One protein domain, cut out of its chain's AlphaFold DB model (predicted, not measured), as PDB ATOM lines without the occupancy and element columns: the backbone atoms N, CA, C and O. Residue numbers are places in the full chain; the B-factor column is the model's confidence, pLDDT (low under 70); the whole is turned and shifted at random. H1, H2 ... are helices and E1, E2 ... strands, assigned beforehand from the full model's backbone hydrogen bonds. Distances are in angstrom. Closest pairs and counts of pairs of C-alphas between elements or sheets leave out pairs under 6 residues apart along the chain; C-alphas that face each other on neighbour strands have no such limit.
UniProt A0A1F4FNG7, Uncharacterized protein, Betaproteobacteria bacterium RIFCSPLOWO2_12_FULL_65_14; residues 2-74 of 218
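This is residues 2 to 74 of the 218 residues of an uncharacterized protein of Betaproteobacteria bacterium RIFCSPLOWO2_12_FULL_65_14 (UniProt A0A1F4FNG7). A long, open loop of chain runs out from E1 through H1, turns, and comes back through H2 and H3 to E2, side by side with E1. H3 runs near E2, with H1 and H2 at the other end. The printed part has 73 residues with E1, H1, H2, H3, E2 in order, a parallel sheet E1, E2, and mixed class; it is only just loose, close to extended, radius of gyration of the C-alphas 16.4 A, spans 46 by 24 by 24 A.

Find C-alpha 9 at (8.128, 89.459, 45.124), where E1, residues 9 to 13, begins its 13.3 A. Next come H1, residues 19 to 22, 5.4 A, H2, residues 30 to 43, 21.4 A, and H3, residues 47 to 62, 22.5 A. E2, residues 68 to 72, 12.8 A, ends at (12.448, 101.710, 40.045).

Look at N 11 of E1 and O 69 of E2, 2.9 A apart, within hydrogen-bond range; the strands are parallel at 15 degrees, and with the helices between form a strand-helix-strand unit. H3 and E2 have their closest C-alphas at Ser 62 and Val 68, 6.2 A. H2 and H3 are close but not clearly touching, closest C-alphas Phe 43 and Val 50, 6.8 A, a steep tilt of 51 degrees. Every O i to N i+4 pair is within range in H3, 8 of 10 in H2; H1 is too short.

The C-alphas farthest apart, Glu 2 and Asn 26, are 49.0 A apart. The printed part has no cut and no long link. The model's pLDDT is under 70 at residues 2 to 4 and 18 to 44.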
ATOM      1  N   GLU A   2      11.642  73.535  44.667       45.75
ATOM      2  CA  GLU A   2      10.224  73.878  44.882       45.75
ATOM      3  C   GLU A   2      10.056  74.411  46.319       45.75
ATOM      4  O   GLU A   2       9.242  73.937  47.096       45.75
ATOM      5  N   PHE A   3      10.964  75.305  46.737       51.28
ATOM      6  CA  PHE A   3      11.082  75.744  48.138       51.28
ATOM      7  C   PHE A   3      10.647  77.195  48.379       51.28
ATOM      8  O   PHE A   3      10.523  77.600  49.529       51.28
ATOM      9  N   LEU A   4      10.407  77.980  47.324       64.62
ATOM     10  CA  LEU A   4       9.987  79.375  47.440       64.62
ATOM     11  C   LEU A   4       8.792  79.626  46.521       64.62
ATOM     12  O   LEU A   4       8.936  79.735  45.305       64.62
ATOM     13  N   HIS A   5       7.617  79.735  47.130       81.75
ATOM     14  CA  HIS A   5       6.397  80.218  46.495       81.75
ATOM     15  C   HIS A   5       6.006  81.528  47.179       81.75
ATOM     16  O   HIS A   5       5.150  81.510  48.059       81.75
ATOM     17  N   PRO A   6       6.676  82.647  46.850       88.69
ATOM     18  CA  PRO A   6       6.391  83.907  47.512       88.69
ATOM     19  C   PRO A   6       4.949  84.345  47.236       88.69
ATOM     20  O   PRO A   6       4.442  84.223  46.113       88.69
ATOM     21  N   ASP A   7       4.296  84.882  48.262       93.69
ATOM     22  CA  ASP A   7       3.018  85.579  48.106       93.69
ATOM     23  C   ASP A   7       3.207  86.962  47.466       93.69
ATOM     24  O   ASP A   7       2.321  87.435  46.758       93.69
ATOM     25  N   GLU A   8       4.397  87.548  47.631       96.25
ATOM     26  CA  GLU A   8       4.842  88.799  47.018       96.25
ATOM     27  C   GLU A   8       6.346  88.723  46.690       96.25
ATOM     28  O   GLU A   8       7.142  88.244  47.498       96.25
ATOM     29  N   LEU A   9       6.740  89.222  45.515       97.06
ATOM     30  CA  LEU A   9       8.128  89.459  45.124       97.06
ATOM     31  C   LEU A   9       8.304  90.944  44.803       97.06
ATOM     32  O   LEU A   9       7.726  91.448  43.841       97.06
ATOM     33  N   VAL A  10       9.136  91.635  45.578       98.06
ATOM     34  CA  VAL A  10       9.491  93.032  45.314       98.06
ATOM     35  C   VAL A  10      10.879  93.083  44.685       98.06
ATOM     36  O   VAL A  10      11.844  92.611  45.278       98.06
ATOM     37  N   LEU A  11      10.974  93.670  43.494       97.62
ATOM     38  CA  LEU A  11      12.236  93.921  42.798       97.62
ATOM     39  C   LEU A  11      12.575  95.404  42.905       97.62
ATOM     40  O   LEU A  11      11.777  96.247  42.490       97.62
ATOM     41  N   VAL A  12      13.746  95.721  43.451       97.31
ATOM     42  CA  VAL A  12      14.190  97.097  43.691       97.31
ATOM     43  C   VAL A  12      15.536  97.323  43.030       97.31
ATOM     44  O   VAL A  12      16.501  96.649  43.361       97.31
ATOM     45  N   ASP A  13      15.595  98.302  42.137       94.69
ATOM     46  CA  ASP A  13      16.830  98.831  41.561       94.69
ATOM     47  C   ASP A  13      16.518 100.218  40.963       94.69
ATOM     48  O   ASP A  13      15.356 100.576  40.755       94.69
ATOM     49  N   LYS A  14      17.525 101.038  40.669       92.00
ATOM     50  CA  LYS A  14      17.320 102.259  39.870       92.00
ATOM     51  C   LYS A  14      17.200 101.957  38.374       92.00
ATOM     52  O   LYS A  14      16.605 102.754  37.650       92.00
ATOM     53  N   TRP A  15      17.761 100.833  37.931       90.38
ATOM     54  CA  TRP A  15      18.053 100.480  36.544       90.38
ATOM     55  C   TRP A  15      18.742 101.630  35.805       90.38
ATOM     56  O   TRP A  15      18.365 101.998  34.695       90.38
ATOM     57  N   GLU A  16      19.731 102.240  36.459       85.19
ATOM     58  CA  GLU A  16      20.473 103.395  35.957       85.19
ATOM     59  C   GLU A  16      21.935 103.322  36.399       85.19
ATOM     60  O   GLU A  16      22.242 102.972  37.542       85.19
ATOM     61  N   LEU A  17      22.850 103.721  35.512       75.12
ATOM     62  CA  LEU A  17      24.269 103.776  35.839       75.12
ATOM     63  C   LEU A  17      24.549 104.937  36.806       75.12
ATOM     64  O   LEU A  17      24.523 106.109  36.425       75.12
ATOM     65  N   ASN A  18      24.931 104.628  38.045       68.31
ATOM     66  CA  ASN A  18      25.420 105.648  38.971       68.31
ATOM     67  C   ASN A  18      26.901 105.978  38.710       68.31
ATOM     68  O   ASN A  18      27.799 105.521  39.421       68.31
ATOM     69  N   LYS A  19      27.151 106.824  37.702       59.00
ATOM     70  CA  LYS A  19      28.498 107.266  37.282       59.00
ATOM     71  C   LYS A  19      29.332 107.836  38.443       59.00
ATOM     72  O   LYS A  19      30.531 107.578  38.524       59.00
ATOM     73  N   SER A  20      28.691 108.551  39.371       54.44
ATOM     74  CA  SER A  20      29.350 109.201  40.516       54.44
ATOM     75  C   SER A  20      29.790 108.237  41.625       54.44
ATOM     76  O   SER A  20      30.780 108.495  42.310       54.44
ATOM     77  N   ALA A  21      29.082 107.115  41.792       56.16
ATOM     78  CA  ALA A  21      29.459 106.072  42.743       56.16
ATOM     79  C   ALA A  21      30.632 105.224  42.231       56.16
ATOM     80  O   ALA A  21      31.403 104.708  43.033       56.16
ATOM     81  N   MET A  22      30.779 105.103  40.907       54.03
ATOM     82  CA  MET A  22      31.776 104.223  40.287       54.03
ATOM     83  C   MET A  22      33.161 104.844  40.165       54.03
ATOM     84  O   MET A  22      34.160 104.140  40.298       54.03
ATOM     85  N   PHE A  23      33.236 106.158  39.949       53.75
ATOM     86  CA  PHE A  23      34.503 106.849  39.736       53.75
ATOM     87  C   PHE A  23      34.554 108.133  40.558       53.75
ATOM     88  O   PHE A  23      34.017 109.168  40.170       53.75
ATOM     89  N   ARG A  24      35.263 108.100  41.692       53.38
ATOM     90  CA  ARG A  24      35.742 109.340  42.317       53.38
ATOM     91  C   ARG A  24      36.981 109.785  41.548       53.38
ATOM     92  O   ARG A  24      38.087 109.374  41.890       53.38
ATOM     93  N   GLU A  25      36.785 110.612  40.521       49.62
ATOM     94  CA  GLU A  25      37.799 111.010  39.521       49.62
ATOM     95  C   GLU A  25      39.178 111.400  40.097       49.62
ATOM     96  O   GLU A  25      40.190 111.218  39.427       49.62
ATOM     97  N   ASN A  26      39.247 111.840  41.361       48.97
ATOM     98  CA  ASN A  26      40.473 112.322  42.005       48.97
ATOM     99  C   ASN A  26      41.021 111.452  43.158       48.97
ATOM    100  O   ASN A  26      41.976 111.866  43.814       48.97
ATOM    101  N   ILE A  27      40.445 110.276  43.446       56.25
ATOM    102  CA  ILE A  27      40.866 109.440  44.597       56.25
ATOM    103  C   ILE A  27      40.915 107.937  44.284       56.25
ATOM    104  O   ILE A  27      41.267 107.150  45.159       56.25
ATOM    105  N   THR A  28      40.588 107.520  43.058       57.06
ATOM    106  CA  THR A  28      40.579 106.106  42.661       57.06
ATOM    107  C   THR A  28      41.991 105.497  42.742       57.06
ATOM    108  O   THR A  28      42.869 105.876  41.955       57.06
ATOM    109  N   PRO A  29      42.249 104.543  43.660       60.75
ATOM    110  CA  PRO A  29      43.535 103.857  43.751       60.75
ATOM    111  C   PRO A  29      43.887 103.132  42.446       60.75
ATOM    112  O   PRO A  29      43.003 102.728  41.693       60.75
ATOM    113  N   ARG A  30      45.182 102.902  42.171       62.03
ATOM    114  CA  ARG A  30      45.621 102.254  40.912       62.03
ATOM    115  C   ARG A  30      44.928 100.915  40.642       62.03
ATOM    116  O   ARG A  30      44.541 100.692  39.505       62.03
ATOM    117  N   HIS A  31      44.720 100.081  41.662       59.91
ATOM    118  CA  HIS A  31      44.056  98.780  41.514       59.91
ATOM    119  C   HIS A  31      42.564  98.890  41.138       59.91
ATOM    120  O   HIS A  31      42.018  97.982  40.528       59.91
ATOM    121  N   MET A  32      41.896 100.014  41.433       57.56
ATOM    122  CA  MET A  32      40.514 100.255  40.991       57.56
ATOM    123  C   MET A  32      40.428 100.683  39.515       57.56
ATOM    124  O   MET A  32      39.360 100.576  38.913       57.56
ATOM    125  N   LYS A  33      41.531 101.129  38.889       59.06
ATOM    126  CA  LYS A  33      41.550 101.406  37.438       59.06
ATOM    127  C   LYS A  33      41.356 100.129  36.618       59.06
ATOM    128  O   LYS A  33      40.691 100.176  35.586       59.06
ATOM    129  N   ASP A  34      41.857  98.996  37.108       59.62
ATOM    130  CA  ASP A  34      41.642  97.688  36.480       59.62
ATOM    131  C   ASP A  34      40.170  97.258  36.573       59.62
ATOM    132  O   ASP A  34      39.627  96.694  35.621       59.62
ATOM    133  N   VAL A  35      39.485  97.615  37.666       58.78
ATOM    134  CA  VAL A  35      38.040  97.382  37.811       58.78
ATOM    135  C   VAL A  35      37.237  98.231  36.829       58.78
ATOM    136  O   VAL A  35      36.319  97.712  36.204       58.78
ATOM    137  N   SER A  36      37.620  99.493  36.599       60.62
ATOM    138  CA  SER A  36      37.003 100.326  35.553       60.62
ATOM    139  C   SER A  36      37.054  99.660  34.179       60.62
ATOM    140  O   SER A  36      36.070  99.690  33.443       60.62
ATOM    141  N   ALA A  37      38.202  99.079  33.821       63.97
ATOM    142  CA  ALA A  37      38.389  98.421  32.534       63.97
ATOM    143  C   ALA A  37      37.574  97.121  32.441       63.97
ATOM    144  O   ALA A  37      36.943  96.865  31.416       63.97
ATOM    145  N   ALA A  38      37.538  96.333  33.522       64.38
ATOM    146  CA  ALA A  38      36.689  95.149  33.622       64.38
ATOM    147  C   ALA A  38      35.198  95.503  33.499       64.38
ATOM    148  O   ALA A  38      34.454  94.798  32.820       64.38
ATOM    149  N   PHE A  39      34.779  96.623  34.089       64.88
ATOM    150  CA  PHE A  39      33.410  97.124  34.022       64.88
ATOM    151  C   PHE A  39      33.033  97.525  32.591       64.88
ATOM    152  O   PHE A  39      32.032  97.050  32.063       64.88
ATOM    153  N   SER A  40      33.877  98.299  31.904       64.12
ATOM    154  CA  SER A  40      33.657  98.641  30.490       64.12
ATOM    155  C   SER A  40      33.585  97.404  29.583       64.12
ATOM    156  O   SER A  40      32.793  97.376  28.643       64.12
ATOM    157  N   ALA A  41      34.378  96.366  29.869       68.00
ATOM    158  CA  ALA A  41      34.318  95.098  29.144       68.00
ATOM    159  C   ALA A  41      33.046  94.285  29.453       68.00
ATOM    160  O   ALA A  41      32.575  93.548  28.588       68.00
ATOM    161  N   TYR A  42      32.488  94.419  30.660       69.56
ATOM    162  CA  TYR A  42      31.300  93.686  31.101       69.56
ATOM    163  C   TYR A  42      30.027  94.132  30.373       69.56
ATOM    164  O   TYR A  42      29.302  93.287  29.859       69.56
ATOM    165  N   PHE A  43      29.771  95.443  30.274       69.19
ATOM    166  CA  PHE A  43      28.523  95.951  29.679       69.19
ATOM    167  C   PHE A  43      28.458  95.808  28.153       69.19
ATOM    168  O   PHE A  43      27.377  95.953  27.599       69.19
ATOM    169  N   GLN A  44      29.575  95.509  27.473       69.56
ATOM    170  CA  GLN A  44      29.640  95.296  26.015       69.56
ATOM    171  C   GLN A  44      28.754  96.274  25.208       69.56
ATOM    172  O   GLN A  44      27.954  95.864  24.372       69.56
ATOM    173  N   GLY A  45      28.870  97.577  25.474       73.94
ATOM    174  CA  GLY A  45      27.984  98.590  24.898       73.94
ATOM    175  C   GLY A  45      27.840  99.806  25.804       73.94
ATOM    176  O   GLY A  45      28.624  99.983  26.736       73.94
ATOM    177  N   ASP A  46      26.846 100.649  25.523       81.69
ATOM    178  CA  ASP A  46      26.475 101.756  26.406       81.69
ATOM    179  C   ASP A  46      25.762 101.201  27.653       81.69
ATOM    180  O   ASP A  46      24.688 100.607  27.518       81.69
ATOM    181  N   PRO A  47      26.313 101.365  28.870       80.62
ATOM    182  CA  PRO A  47      25.688 100.835  30.076       80.62
ATOM    183  C   PRO A  47      24.268 101.358  30.306       80.62
ATOM    184  O   PRO A  47      23.435 100.611  30.812       80.62
ATOM    185  N   GLU A  48      23.963 102.607  29.937       83.81
ATOM    186  CA  GLU A  48      22.606 103.153  30.100       83.81
ATOM    187  C   GLU A  48      21.588 102.366  29.264       83.81
ATOM    188  O   GLU A  48      20.499 102.041  29.739       83.81
ATOM    189  N   GLU A  49      21.982 101.980  28.053       87.25
ATOM    190  CA  GLU A  49      21.179 101.148  27.166       87.25
ATOM    191  C   GLU A  49      21.029  99.718  27.707       87.25
ATOM    192  O   GLU A  49      19.929  99.164  27.681       87.25
ATOM    193  N   VAL A  50      22.093  99.139  28.274       87.56
ATOM    194  CA  VAL A  50      22.027  97.819  28.928       87.56
ATOM    195  C   VAL A  50      21.044  97.832  30.097       87.56
ATOM    196  O   VAL A  50      20.193  96.948  30.196       87.56
ATOM    197  N   PHE A  51      21.110  98.845  30.964       89.19
ATOM    198  CA  PHE A  51      20.184  98.973  32.090       89.19
ATOM    199  C   PHE A  51      18.738  99.187  31.628       89.19
ATOM    200  O   PHE A  51      17.821  98.580  32.190       89.19
ATOM    201  N   ARG A  52      18.525  99.987  30.576       91.31
ATOM    202  CA  ARG A  52      17.204 100.177  29.965       91.31
ATOM    203  C   ARG A  52      16.634  98.855  29.447       91.31
ATOM    204  O   ARG A  52      15.494  98.522  29.770       91.31
ATOM    205  N   GLN A  53      17.423  98.086  28.695       92.44
ATOM    206  CA  GLN A  53      17.013  96.776  28.177       92.44
ATOM    207  C   GLN A  53      16.730  95.778  29.305       92.44
ATOM    208  O   GLN A  53      15.737  95.052  29.245       92.44
ATOM    209  N   ALA A  54      17.554  95.766  30.358       91.81
ATOM    210  CA  ALA A  54      17.334  94.927  31.531       91.81
ATOM    211  C   ALA A  54      16.015  95.275  32.240       91.81
ATOM    212  O   ALA A  54      15.238  94.376  32.567       91.81
ATOM    213  N   PHE A  55      15.716  96.565  32.420       95.56
ATOM    214  CA  PHE A  55      14.447  97.008  32.999       95.56
ATOM    215  C   PHE A  55      13.249  96.557  32.154       95.56
ATOM    216  O   PHE A  55      12.302  95.971  32.680       95.56
ATOM    217  N   GLU A  56      13.302  96.769  30.838       96.50
ATOM    218  CA  GLU A  56      12.245  96.339  29.915       96.50
ATOM    219  C   GLU A  56      12.046  94.822  29.936       96.50
ATOM    220  O   GLU A  56      10.907  94.348  29.942       96.50
ATOM    221  N   ALA A  57      13.133  94.053  30.002       96.12
ATOM    222  CA  ALA A  57      13.075  92.603  30.118       96.12
ATOM    223  C   ALA A  57      12.377  92.160  31.415       96.12
ATOM    224  O   ALA A  57      11.499  91.300  31.361       96.12
ATOM    225  N   VAL A  58      12.698  92.777  32.558       96.44
ATOM    226  CA  VAL A  58      12.079  92.463  33.860       96.44
ATOM    227  C   VAL A  58      10.595  92.845  33.888       96.44
ATOM    228  O   VAL A  58       9.762  92.059  34.351       96.44
ATOM    229  N   VAL A  59      10.233  94.010  33.342       97.31
ATOM    230  CA  VAL A  59       8.829  94.439  33.206       97.31
ATOM    231  C   VAL A  59       8.047  93.471  32.317       97.31
ATOM    232  O   VAL A  59       6.935  93.075  32.658       97.31
ATOM    233  N   ASN A  60       8.624  93.042  31.195       97.81
ATOM    234  CA  ASN A  60       7.972  92.090  30.298       97.81
ATOM    235  C   ASN A  60       7.834  90.699  30.926       97.81
ATOM    236  O   ASN A  60       6.774  90.092  30.810       97.81
ATOM    237  N   TRP A  61       8.869  90.216  31.617       97.06
ATOM    238  CA  TRP A  61       8.868  88.924  32.308       97.06
ATOM    239  C   TRP A  61       7.795  88.839  33.403       97.06
ATOM    240  O   TRP A  61       7.173  87.794  33.584       97.06
ATOM    241  N   SER A  62       7.555  89.942  34.112       96.12
ATOM    242  CA  SER A  62       6.614  89.999  35.235       96.12
ATOM    243  C   SER A  62       5.206  90.471  34.866       96.12
ATOM    244  O   SER A  62       4.334  90.475  35.733       96.12
ATOM    245  N   ARG A  63       4.961  90.836  33.599       95.38
ATOM    246  CA  ARG A  63       3.752  91.546  33.140       95.38
ATOM    247  C   ARG A  63       2.438  90.925  33.616       95.38
ATOM    248  O   ARG A  63       1.541  91.652  34.028       95.38
ATOM    249  N   ASP A  64       2.343  89.601  33.565       95.81
ATOM    250  CA  ASP A  64       1.114  88.864  33.878       95.81
ATOM    251  C   ASP A  64       1.131  88.245  35.289       95.81
ATOM    252  O   ASP A  64       0.250  87.460  35.642       95.81
ATOM    253  N   ASN A  65       2.131  88.580  36.114       95.81
ATOM    254  CA  ASN A  65       2.264  88.069  37.472       95.81
ATOM    255  C   ASN A  65       1.961  89.166  38.510       95.81
ATOM    256  O   ASN A  65       2.855  89.936  38.870       95.81
ATOM    257  N   PRO A  66       0.738  89.209  39.075       95.50
ATOM    258  CA  PRO A  66       0.342  90.256  40.017       95.50
ATOM    259  C   PRO A  66       1.084  90.190  41.359       95.50
ATOM    260  O   PRO A  66       0.981  91.123  42.152       95.50
ATOM    261  N   LYS A  67       1.821  89.104  41.634       96.19
ATOM    262  CA  LYS A  67       2.647  88.979  42.841       96.19
ATOM    263  C   LYS A  67       3.969  89.739  42.736       96.19
ATOM    264  O   LYS A  67       4.658  89.868  43.742       96.19
ATOM    265  N   VAL A  68       4.355  90.198  41.543       97.50
ATOM    266  CA  VAL A  68       5.621  90.904  41.325       97.50
ATOM    267  C   VAL A  68       5.384  92.409  41.347       97.50
ATOM    268  O   VAL A  68       4.607  92.939  40.556       97.50
ATOM    269  N   ARG A  69       6.100  93.118  42.223       97.50
ATOM    270  CA  ARG A  69       6.124  94.582  42.268       97.50
ATOM    271  C   ARG A  69       7.522  95.084  41.940       97.50
ATOM    272  O   ARG A  69       8.476  94.772  42.644       97.50
ATOM    273  N   ILE A  70       7.637  95.891  40.890       97.75
ATOM    274  CA  ILE A  70       8.902  96.519  40.496       97.75
ATOM    275  C   ILE A  70       8.931  97.947  41.044       97.75
ATOM    276  O   ILE A  70       8.044  98.746  40.745       97.75
ATOM    277  N   LEU A  71       9.957  98.274  41.824       97.31
ATOM    278  CA  LEU A  71      10.225  99.614  42.332       97.31
ATOM    279  C   LEU A  71      11.498 100.146  41.681       97.31
ATOM    280  O   LEU A  71      12.605  99.829  42.110       97.31
ATOM    281  N   ARG A  72      11.332 100.987  40.658       95.88
ATOM    282  CA  ARG A  72      12.448 101.710  40.045       95.88
ATOM    283  C   ARG A  72      12.870 102.879  40.945       95.88
ATOM    284  O   ARG A  72      12.374 103.994  40.784       95.88
ATOM    285  N   LYS A  73      13.698 102.609  41.955       94.88
ATOM    286  CA  LYS A  73      14.059 103.551  43.028       94.88
ATOM    287  C   LYS A  73      15.428 103.205  43.616       94.88
ATOM    288  O   LYS A  73      15.888 102.074  43.547       94.88
ATOM    289  N   ASP A  74      16.074 104.199  44.224       94.06
ATOM    290  CA  ASP A  74      17.252 103.967  45.065       94.06
ATOM    291  C   ASP A  74      16.973 102.941  46.160       94.06
ATOM    292  O   ASP A  74      15.962 103.058  46.847       94.06
TER     293      ASP A  74